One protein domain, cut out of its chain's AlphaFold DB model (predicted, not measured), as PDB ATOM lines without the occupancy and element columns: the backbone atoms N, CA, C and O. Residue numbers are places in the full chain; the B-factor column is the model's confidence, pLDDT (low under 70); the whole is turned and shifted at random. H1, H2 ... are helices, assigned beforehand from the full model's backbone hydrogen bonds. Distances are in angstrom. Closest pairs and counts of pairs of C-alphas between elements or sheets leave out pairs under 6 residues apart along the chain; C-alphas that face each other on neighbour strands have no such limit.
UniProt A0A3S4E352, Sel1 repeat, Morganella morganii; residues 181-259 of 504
ATOM      1  N   LEU A 181     113.932 152.985 153.246       97.25
ATOM      2  CA  LEU A 181     114.314 154.162 154.025       97.25
ATOM      3  C   LEU A 181     114.212 153.889 155.529       97.25
ATOM      4  O   LEU A 181     115.129 154.238 156.268       97.25
ATOM      5  N   ALA A 182     113.133 153.248 155.986       97.00
ATOM      6  CA  ALA A 182     112.964 152.889 157.394       97.00
ATOM      7  C   ALA A 182     114.060 151.921 157.881       97.00
ATOM      8  O   ALA A 182     114.611 152.110 158.967       97.00
ATOM      9  N   ILE A 183     114.441 150.935 157.060       95.81
ATOM     10  CA  ILE A 183     115.551 150.016 157.360       95.81
ATOM     11  C   ILE A 183     116.878 150.776 157.483       95.81
ATOM     12  O   ILE A 183     117.633 150.532 158.425       95.81
ATOM     13  N   MET A 184     117.165 151.713 156.572       94.50
ATOM     14  CA  MET A 184     118.378 152.536 156.648       94.50
ATOM     15  C   MET A 184     118.388 153.418 157.902       94.50
ATOM     16  O   MET A 184     119.390 153.460 158.613       94.50
ATOM     17  N   GLN A 185     117.257 154.039 158.244       93.88
ATOM     18  CA  GLN A 185     117.125 154.850 159.458       93.88
ATOM     19  C   GLN A 185     117.403 154.046 160.737       93.88
ATOM     20  O   GLN A 185     118.036 154.574 161.653       93.88
ATOM     21  N   LEU A 186     116.995 152.770 160.793       92.69
ATOM     22  CA  LEU A 186     117.315 151.887 161.923       92.69
ATOM     23  C   LEU A 186     118.814 151.620 162.076       92.69
ATOM     24  O   LEU A 186     119.242 151.347 163.197       92.69
ATOM     25  N   ARG A 187     119.580 151.651 160.976       90.44
ATOM     26  CA  ARG A 187     121.022 151.359 160.946       90.44
ATOM     27  C   ARG A 187     121.888 152.597 161.168       90.44
ATOM     28  O   ARG A 187     122.938 152.482 161.788       90.44
ATOM     29  N   GLU A 188     121.466 153.764 160.690       86.19
ATOM     30  CA  GLU A 188     122.257 154.996 160.828       86.19
ATOM     31  C   GLU A 188     122.215 155.563 162.249       86.19
ATOM     32  O   GLU A 188     123.232 156.021 162.770       86.19
ATOM     33  N   ASN A 189     121.043 155.536 162.887       76.75
ATOM     34  CA  ASN A 189     120.831 156.204 164.162       76.75
ATOM     35  C   ASN A 189     120.361 155.223 165.226       76.75
ATOM     36  O   ASN A 189     119.425 154.448 165.027       76.75
ATOM     37  N   ARG A 190     120.961 155.320 166.414       83.44
ATOM     38  CA  ARG A 190     120.428 154.649 167.597       83.44
ATOM     39  C   ARG A 190     119.174 155.382 168.060       83.44
ATOM     40  O   ARG A 190     119.247 156.337 168.832       83.44
ATOM     41  N   ILE A 191     118.025 154.929 167.579       88.62
ATOM     42  CA  ILE A 191     116.727 155.497 167.931       88.62
ATOM     43  C   ILE A 191     116.320 154.977 169.315       88.62
ATOM     44  O   ILE A 191     116.540 153.814 169.658       88.62
ATOM     45  N   THR A 192     115.727 155.840 170.140       89.81
ATOM     46  CA  THR A 192     115.236 155.424 171.461       89.81
ATOM     47  C   THR A 192     114.066 154.457 171.288       89.81
ATOM     48  O   THR A 192     113.046 154.829 170.702       89.81
ATOM     49  N   GLN A 193     114.209 153.226 171.792       87.25
ATOM     50  CA  GLN A 193     113.161 152.204 171.714       87.25
ATOM     51  C   GLN A 193     111.868 152.700 172.375       87.25
ATOM     52  O   GLN A 193     111.910 153.405 173.382       87.25
ATOM     53  N   ASP A 194     110.735 152.350 171.765       86.94
ATOM     54  CA  ASP A 194     109.375 152.724 172.187       86.94
ATOM     55  C   ASP A 194     109.053 154.235 172.129       86.94
ATOM     56  O   ASP A 194     107.995 154.672 172.583       86.94
ATOM     57  N   SER A 195     109.924 155.047 171.520       93.31
ATOM     58  CA  SER A 195     109.591 156.428 171.150       93.31
ATOM     59  C   SER A 195     108.606 156.485 169.966       93.31
ATOM     60  O   SER A 195     108.536 155.538 169.180       93.31
ATOM     61  N   PRO A 196     107.883 157.604 169.759       95.12
ATOM     62  CA  PRO A 196     107.014 157.762 168.587       95.12
ATOM     63  C   PRO A 196     107.748 157.585 167.249       95.12
ATOM     64  O   PRO A 196     107.193 157.014 166.313       95.12
ATOM     65  N   GLU A 197     109.004 158.036 167.168       94.25
ATOM     66  CA  GLU A 197     109.863 157.853 165.993       94.25
ATOM     67  C   GLU A 197     110.179 156.371 165.758       94.25
ATOM     68  O   GLU A 197     110.008 155.875 164.644       94.25
ATOM     69  N   TRP A 198     110.564 155.646 166.814       93.69
ATOM     70  CA  TRP A 198     110.776 154.200 166.759       93.69
ATOM     71  C   TRP A 198     109.530 153.471 166.263       93.69
ATOM     72  O   TRP A 198     109.615 152.699 165.313       93.69
ATOM     73  N   THR A 199     108.369 153.738 166.864       95.25
ATOM     74  CA  THR A 199     107.107 153.110 166.456       95.25
ATOM     75  C   THR A 199     106.805 153.383 164.985       95.25
ATOM     76  O   THR A 199     106.493 152.447 164.254       95.25
ATOM     77  N   GLY A 200     106.967 154.629 164.528       95.94
ATOM     78  CA  GLY A 200     106.765 154.986 163.123       95.94
ATOM     79  C   GLY A 200     107.691 154.224 162.174       95.94
ATOM     80  O   GLY A 200     107.242 153.725 161.145       95.94
ATOM     81  N   ILE A 201     108.970 154.083 162.527       96.06
ATOM     82  CA  ILE A 201     109.949 153.352 161.718       96.06
ATOM     83  C   ILE A 201     109.640 151.852 161.696       96.06
ATOM     84  O   ILE A 201     109.585 151.268 160.617       96.06
ATOM     85  N   ILE A 202     109.369 151.235 162.850       96.44
ATOM     86  CA  ILE A 202     109.034 149.806 162.922       96.44
ATOM     87  C   ILE A 202     107.773 149.493 162.116       96.44
ATOM     88  O   ILE A 202     107.797 148.551 161.333       96.44
ATOM     89  N   THR A 203     106.721 150.311 162.206       96.69
ATOM     90  CA  THR A 203     105.501 150.112 161.407       96.69
ATOM     91  C   THR A 203     105.778 150.143 159.903       96.69
ATOM     92  O   THR A 203     105.196 149.361 159.154       96.69
ATOM     93  N   ARG A 204     106.681 151.013 159.437       97.44
ATOM     94  CA  ARG A 204     107.063 151.075 158.016       97.44
ATOM     95  C   ARG A 204     107.806 149.812 157.579       97.44
ATOM     96  O   ARG A 204     107.489 149.264 156.529       97.44
ATOM     97  N   VAL A 205     108.710 149.290 158.412       97.56
ATOM     98  CA  VAL A 205     109.379 148.005 158.137       97.56
ATOM     99  C   VAL A 205     108.386 146.833 158.179       97.56
ATOM    100  O   VAL A 205     108.400 145.988 157.292       97.56
ATOM    101  N   GLU A 206     107.469 146.793 159.149       96.31
ATOM    102  CA  GLU A 206     106.417 145.768 159.244       96.31
ATOM    103  C   GLU A 206     105.450 145.795 158.051       96.31
ATOM    104  O   GLU A 206     104.978 144.747 157.610       96.31
ATOM    105  N   ASN A 207     105.157 146.973 157.494       95.38
ATOM    106  CA  ASN A 207     104.392 147.082 156.252       95.38
ATOM    107  C   ASN A 207     105.145 146.455 155.071       95.38
ATOM    108  O   ASN A 207     104.511 145.824 154.225       95.38
ATOM    109  N   GLY A 208     106.476 146.564 155.058       96.00
ATOM    110  CA  GLY A 208     107.350 145.907 154.088       96.00
ATOM    111  C   GLY A 208     107.200 144.385 154.059       96.00
ATOM    112  O   GLY A 208     107.223 143.803 152.980       96.00
ATOM    113  N   LEU A 209     106.930 143.732 155.199       94.81
ATOM    114  CA  LEU A 209     106.679 142.278 155.250       94.81
ATOM    115  C   LEU A 209     105.516 141.843 154.346       94.81
ATOM    116  O   LEU A 209     105.523 140.739 153.810       94.81
ATOM    117  N   LYS A 210     104.514 142.713 154.188       91.25
ATOM    118  CA  LYS A 210     103.296 142.461 153.405       91.25
ATOM    119  C   LYS A 210     103.429 142.908 151.947       91.25
ATOM    120  O   LYS A 210     102.432 142.892 151.225       91.25
ATOM    121  N   ASN A 211     104.609 143.371 151.535       91.88
ATOM    122  CA  ASN A 211     104.846 143.822 150.172       91.88
ATOM    123  C   ASN A 211     104.764 142.633 149.197       91.88
ATOM    124  O   ASN A 211     105.176 141.523 149.525       91.88
ATOM    125  N   SER A 212     104.197 142.866 148.010       89.44
ATOM    126  CA  SER A 212     104.122 141.869 146.936       89.44
ATOM    127  C   SER A 212     105.464 141.622 146.248       89.44
ATOM    128  O   SER A 212     105.624 140.602 145.587       89.44
ATOM    129  N   ASP A 213     106.397 142.567 146.357       90.31
ATOM    130  CA  ASP A 213     107.788 142.402 145.954       90.31
ATOM    131  C   ASP A 213     108.524 141.567 147.014       90.31
ATOM    132  O   ASP A 213     108.663 141.973 148.176       90.31
ATOM    133  N   GLU A 214     108.960 140.376 146.607       90.75
ATOM    134  CA  GLU A 214     109.602 139.389 147.474       90.75
ATOM    135  C   GLU A 214     110.917 139.906 148.070       90.75
ATOM    136  O   GLU A 214     111.188 139.665 149.248       90.75
ATOM    137  N   GLU A 215     111.691 140.694 147.318       90.88
ATOM    138  CA  GLU A 215     112.957 141.257 147.797       90.88
ATOM    139  C   GLU A 215     112.716 142.308 148.885       90.88
ATOM    140  O   GLU A 215     113.434 142.357 149.887       90.88
ATOM    141  N   VAL A 216     111.654 143.108 148.753       94.25
ATOM    142  CA  VAL A 216     111.258 144.077 149.788       94.25
ATOM    143  C   VAL A 216     110.762 143.361 151.041       94.25
ATOM    144  O   VAL A 216     111.180 143.697 152.153       94.25
ATOM    145  N   SER A 217     109.905 142.348 150.875       95.69
ATOM    146  CA  SER A 217     109.415 141.536 151.994       95.69
ATOM    147  C   SER A 217     110.554 140.818 152.718       95.69
ATOM    148  O   SER A 217     110.567 140.738 153.951       95.69
ATOM    149  N   LYS A 218     111.551 140.330 151.977       95.19
ATOM    150  CA  LYS A 218     112.768 139.724 152.520       95.19
ATOM    151  C   LYS A 218     113.644 140.718 153.262       95.19
ATOM    152  O   LYS A 218     113.972 140.457 154.417       95.19
ATOM    153  N   ALA A 219     113.933 141.880 152.684       96.00
ATOM    154  CA  ALA A 219     114.706 142.919 153.360       96.00
ATOM    155  C   ALA A 219     114.048 143.365 154.680       96.00
ATOM    156  O   ALA A 219     114.729 143.522 155.697       96.00
ATOM    157  N   ALA A 220     112.720 143.518 154.693       97.56
ATOM    158  CA  ALA A 220     111.959 143.840 155.898       97.56
ATOM    159  C   ALA A 220     112.071 142.749 156.975       97.56
ATOM    160  O   ALA A 220     112.333 143.045 158.145       97.56
ATOM    161  N   PHE A 221     111.912 141.484 156.585       97.81
ATOM    162  CA  PHE A 221     112.028 140.346 157.494       97.81
ATOM    163  C   PHE A 221     113.438 140.191 158.061       97.81
ATOM    164  O   PHE A 221     113.607 140.044 159.273       97.81
ATOM    165  N   GLU A 222     114.466 140.309 157.226       96.94
ATOM    166  CA  GLU A 222     115.864 140.296 157.657       96.94
ATOM    167  C   GLU A 222     116.170 141.445 158.628       96.94
ATOM    168  O   GLU A 222     116.807 141.234 159.660       96.94
ATOM    169  N   ALA A 223     115.675 142.655 158.357       96.81
ATOM    170  CA  ALA A 223     115.874 143.793 159.247       96.81
ATOM    171  C   ALA A 223     115.225 143.569 160.624       96.81
ATOM    172  O   ALA A 223     115.872 143.794 161.650       96.81
ATOM    173  N   LEU A 224     113.976 143.088 160.671       97.56
ATOM    174  CA  LEU A 224     113.260 142.831 161.926       97.56
ATOM    175  C   LEU A 224     113.840 141.643 162.704       97.56
ATOM    176  O   LEU A 224     113.974 141.709 163.926       97.56
ATOM    177  N   THR A 225     114.243 140.573 162.017       97.19
ATOM    178  CA  THR A 225     114.912 139.435 162.664       97.19
ATOM    179  C   THR A 225     116.257 139.851 163.255       97.19
ATOM    180  O   THR A 225     116.522 139.553 164.419       97.19
ATOM    181  N   GLN A 226     117.082 140.601 162.518       95.94
ATOM    182  CA  GLN A 226     118.344 141.144 163.034       95.94
ATOM    183  C   GLN A 226     118.116 142.087 164.217       95.94
ATOM    184  O   GLN A 226     118.853 142.032 165.205       95.94
ATOM    185  N   LEU A 227     117.087 142.933 164.138       96.00
ATOM    186  CA  LEU A 227     116.705 143.843 165.210       96.00
ATOM    187  C   LEU A 227     116.369 143.080 166.493       96.00
ATOM    188  O   LEU A 227     116.970 143.337 167.536       96.00
ATOM    189  N   TYR A 228     115.449 142.116 166.423       96.38
ATOM    190  CA  TYR A 228     114.991 141.379 167.601       96.38
ATOM    191  C   TYR A 228     116.009 140.355 168.110       96.38
ATOM    192  O   TYR A 228     116.016 140.058 169.299       96.38
ATOM    193  N   ARG A 229     116.938 139.875 167.278       94.88
ATOM    194  CA  ARG A 229     118.098 139.095 167.751       94.88
ATOM    195  C   ARG A 229     119.202 139.954 168.366       94.88
ATOM    196  O   ARG A 229     120.155 139.403 168.912       94.88
ATOM    197  N   GLY A 230     119.112 141.283 168.271       93.56
ATOM    198  CA  GLY A 230     120.174 142.195 168.708       93.56
ATOM    199  C   GLY A 230     121.437 142.107 167.846       93.56
ATOM    200  O   GLY A 230     122.526 142.428 168.311       93.56
ATOM    201  N   THR A 231     121.308 141.647 166.598       94.56
ATOM    202  CA  THR A 231     122.412 141.507 165.637       94.56
ATOM    203  C   THR A 231     122.382 142.571 164.543       94.56
ATOM    204  O   THR A 231     123.232 142.535 163.657       94.56
ATOM    205  N   LEU A 232     121.422 143.503 164.579       93.50
ATOM    206  CA  LEU A 232     121.390 144.653 163.677       93.50
ATOM    207  C   LEU A 232     122.584 145.571 163.968       93.50
ATOM    208  O   LEU A 232     122.797 145.989 165.114       93.50
ATOM    209  N   ARG A 233     123.353 145.864 162.919       90.44
ATOM    210  CA  ARG A 233     124.576 146.663 162.985       90.44
ATOM    211  C   ARG A 233     124.417 147.984 162.246       90.44
ATOM    212  O   ARG A 233     123.660 148.054 161.278       90.44
ATOM    213  N   ASP A 234     125.151 148.987 162.706       87.69
ATOM    214  CA  ASP A 234     125.393 150.209 161.940       87.69
ATOM    215  C   ASP A 234     126.389 149.969 160.792       87.69
ATOM    216  O   ASP A 234     126.951 148.878 160.641       87.69
ATOM    217  N   ASP A 235     126.638 151.013 160.002       82.38
ATOM    218  CA  ASP A 235     127.592 150.983 158.887       82.38
ATOM    219  C   ASP A 235     129.046 150.714 159.333       82.38
ATOM    220  O   ASP A 235     129.873 150.293 158.525       82.38
ATOM    221  N   ASN A 236     129.362 150.902 160.621       85.25
ATOM    222  CA  ASN A 236     130.671 150.603 161.213       85.25
ATOM    223  C   ASN A 236     130.737 149.192 161.834       85.25
ATOM    224  O   ASN A 236     131.755 148.815 162.417       85.25
ATOM    225  N   GLY A 237     129.661 148.404 161.741       86.25
ATOM    226  CA  GLY A 237     129.570 147.052 162.286       86.25
ATOM    227  C   GLY A 237     129.230 146.977 163.782       86.25
ATOM    228  O   GLY A 237     129.256 145.877 164.347       86.25
ATOM    229  N   SER A 238     128.897 148.093 164.432       88.62
ATOM    230  CA  SER A 238     128.542 148.164 165.855       88.62
ATOM    231  C   SER A 238     127.092 147.743 166.092       88.62
ATOM    232  O   SER A 238     126.189 148.159 165.372       88.62
ATOM    233  N   TYR A 239     126.843 146.940 167.131       89.06
ATOM    234  CA  TYR A 239     125.488 146.524 167.511       89.06
ATOM    235  C   TYR A 239     124.690 147.689 168.104       89.06
ATOM    236  O   TYR A 239     125.134 148.335 169.056       89.06
ATOM    237  N   LEU A 240     123.486 147.924 167.580       85.88
ATOM    238  CA  LEU A 240     122.674 149.091 167.947       85.88
ATOM    239  C   LEU A 240     121.679 148.821 169.083       85.88
ATOM    240  O   LEU A 240     121.437 149.684 169.940       85.88
ATOM    241  N   TYR A 241     121.112 147.613 169.110       90.69
ATOM    242  CA  TYR A 241     119.972 147.258 169.955       90.69
ATOM    243  C   TYR A 241     120.212 145.947 170.701       90.69
ATOM    244  O   TYR A 241     120.955 145.077 170.250       90.69
ATOM    245  N   LYS A 242     119.578 145.807 171.868       91.31
ATOM    246  CA  LYS A 242     119.589 144.551 172.625       91.31
ATOM    247  C   LYS A 242     118.576 143.576 172.028       91.31
ATOM    248  O   LYS A 242     117.551 144.004 171.506       91.31
ATOM    249  N   ALA A 243     118.855 142.282 172.165       93.69
ATOM    250  CA  ALA A 243     117.934 141.234 171.751       93.69
ATOM    251  C   ALA A 243     116.610 141.290 172.536       93.69
ATOM    252  O   ALA A 243     116.601 141.483 173.754       93.69
ATOM    253  N   ASP A 244     115.511 141.055 171.828       95.19
ATOM    254  CA  ASP A 244     114.171 140.796 172.344       95.19
ATOM    255  C   ASP A 244     113.709 139.442 171.787       95.19
ATOM    256  O   ASP A 244     113.041 139.344 170.755       95.19
ATOM    257  N   ASN A 245     114.099 138.367 172.479       92.94
ATOM    258  CA  ASN A 245     113.812 136.996 172.050       92.94
ATOM    259  C   ASN A 245     112.305 136.710 171.952       92.94
ATOM    260  O   ASN A 245     111.901 135.855 171.167       92.94
ATOM    261  N   LYS A 246     111.470 137.426 172.722       95.81
ATOM    262  CA  LYS A 246     110.013 137.266 172.668       95.81
ATOM    263  C   LYS A 246     109.469 137.818 171.353       95.81
ATOM    264  O   LYS A 246     108.739 137.104 170.669       95.81
ATOM    265  N   LYS A 247     109.848 139.047 170.979       96.25
ATOM    266  CA  LYS A 247     109.470 139.628 169.678       96.25
ATOM    267  C   LYS A 247     110.064 138.845 168.512       96.25
ATOM    268  O   LYS A 247     109.363 138.637 167.528       96.25
ATOM    269  N   TYR A 248     111.299 138.355 168.644       97.19
ATOM    270  CA  TYR A 248     111.919 137.494 167.638       97.19
ATOM    271  C   TYR A 248     111.078 136.242 167.382       97.19
ATOM    272  O   TYR A 248     110.670 136.011 166.248       97.19
ATOM    273  N   LEU A 249     110.747 135.481 168.431       96.75
ATOM    274  CA  LEU A 249     109.938 134.274 168.282       96.75
ATOM    275  C   LEU A 249     108.543 134.583 167.720       96.75
ATOM    276  O   LEU A 249     108.101 133.906 166.798       96.75
ATOM    277  N   THR A 250     107.874 135.629 168.222       97.69
ATOM    278  CA  THR A 250     106.543 136.028 167.729       97.69
ATOM    279  C   THR A 250     106.565 136.383 166.240       97.69
ATOM    280  O   THR A 250     105.685 135.943 165.503       97.69
ATOM    281  N   LEU A 251     107.575 137.135 165.785       97.69
ATOM    282  CA  LEU A 251     107.761 137.457 164.369       97.69
ATOM    283  C   LEU A 251     107.900 136.178 163.542       97.69
ATOM    284  O   LEU A 251     107.158 135.985 162.580       97.69
ATOM    285  N   LEU A 252     108.821 135.300 163.941       97.38
ATOM    286  CA  LEU A 252     109.084 134.066 163.217       97.38
ATOM    287  C   LEU A 252     107.839 133.175 163.113       97.38
ATOM    288  O   LEU A 252     107.506 132.719 162.023       97.38
ATOM    289  N   GLU A 253     107.126 132.955 164.220       95.94
ATOM    290  CA  GLU A 253     105.912 132.129 164.239       95.94
ATOM    291  C   GLU A 253     104.798 132.724 163.369       95.94
ATOM    292  O   GLU A 253     104.110 131.980 162.675       95.94
ATOM    293  N   SER A 254     104.652 134.055 163.346       95.81
ATOM    294  CA  SER A 254     103.635 134.732 162.527       95.81
ATOM    295  C   SER A 254     103.885 134.648 161.015       95.81
ATOM    296  O   SER A 254     102.946 134.769 160.222       95.81
ATOM    297  N   GLU A 255     105.138 134.417 160.618       95.75
ATOM    298  CA  GLU A 255     105.570 134.363 159.220       95.75
ATOM    299  C   GLU A 255     105.854 132.930 158.733       95.75
ATOM    300  O   GLU A 255     105.931 132.690 157.531       95.75
ATOM    301  N   ALA A 256     105.922 131.945 159.632       93.81
ATOM    302  CA  ALA A 256     106.274 130.553 159.323       93.81
ATOM    303  C   ALA A 256     105.323 129.829 158.353       93.81
ATOM    304  O   ALA A 256     105.664 128.768 157.827       93.81
ATOM    305  N   ASP A 257     104.106 130.328 158.147       90.56
ATOM    306  CA  ASP A 257     103.171 129.798 157.143       90.56
ATOM    307  C   ASP A 257     103.373 130.422 155.757       90.56
ATOM    308  O   ASP A 257     102.925 129.855 154.765       90.56
ATOM    309  N   LYS A 258     104.041 131.578 155.684       90.12
ATOM    310  CA  LYS A 258     104.127 132.410 154.478       90.12
ATOM    311  C   LYS A 258     105.479 132.315 153.781       90.12
ATOM    312  O   LYS A 258     105.537 132.520 152.576       90.12
ATOM    313  N   ARG A 259     106.552 132.049 154.532       91.44
ATOM    314  CA  ARG A 259     107.931 132.124 154.031       91.44
ATOM    315  C   ARG A 259     108.845 131.069 154.655       91.44
ATOM    316  O   ARG A 259     108.687 130.700 155.821       91.44
TER     317      ARG A 259
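What this domain is: This is residues 181 to 259 of the 504 residues of the protein "Sel1 repeat" of Morganella morganii (UniProt A0A3S4E352). The longest helix, H3, runs through the middle of this all-helix domain, with H2 and H4 folded back on it from two different sides and the short H1 crossing H2 steeply. A long loop, residues 229 to 244, swings out from the end of H3 before it returns to begin H4. The printed part has 79 residues with four named helices, in the order H1, H2, H3, H4, and no named strand. It is compact, with a radius of gyration of the C-alphas of 12.0 A, and rounded, spanning 32 by 25 by 25 A.

Where its parts are: Find C-alpha 214 at (109.602, 139.389, 147.474); from there H3, residues 214 to 228, runs 20.9 A to C-alpha 228 at (114.991, 141.379, 167.601). Before it look for H2, residues 196 to 209, 20.4 A long. The printed part begins with H1, residues 181 to 188, 10.5 A from C-alpha 181 at (114.314, 154.162, 154.025). After the long loop comes H4, residues 245 to 255, 15.5 A long and ending at C-alpha 255 at (105.570, 134.363, 159.220).

How they stand to each other: Start at H3. H2 touches it with residues 205 to 209 alone, and the closest C-alphas, of Leu 209 and Ser 217, are 4.3 A apart. These two form a helical hairpin, opposite ways at a steep tilt of 43 degrees. H3 and H4 form another helical hairpin, opposite ways at a shallow tilt of 21 degrees. Here H3 touches with residues 224 to 228 alone, and the closest C-alphas, of Tyr 228 and Tyr 248, are 5.0 A apart. Next look at Ala 182 and Ile 201, whose C-alphas, 5.3 A apart, are the closest of H1 and H2. H1 and H2 touch and run opposite ways at a steep tilt of 56 degrees, and H2 does so with residues 201 to 205 alone. H1 and H3 are close but not clearly touching; their closest C-alphas, of Ile 183 and Ala 223, are 6.5 A apart. H4 is apart from H1 and from H2. The packing of the helices is mostly crossed, but only just: 1 of 3 touching pairs is at a shallow tilt. In H1, H2, H3 and H4 every O i to N i+4 pair is within hydrogen-bond range.

The domain as a whole: The two C-alphas farthest apart, of Asn 236 and Asp 257, are 34.7 A apart. The link from H3 to H4 is long, with 16 residues; the link from H2 to H3 is tight and the one from H1 to H2 short. The printed part has no cut. The mean pLDDT of the printed part is 93.2, and no printed residue is under 70.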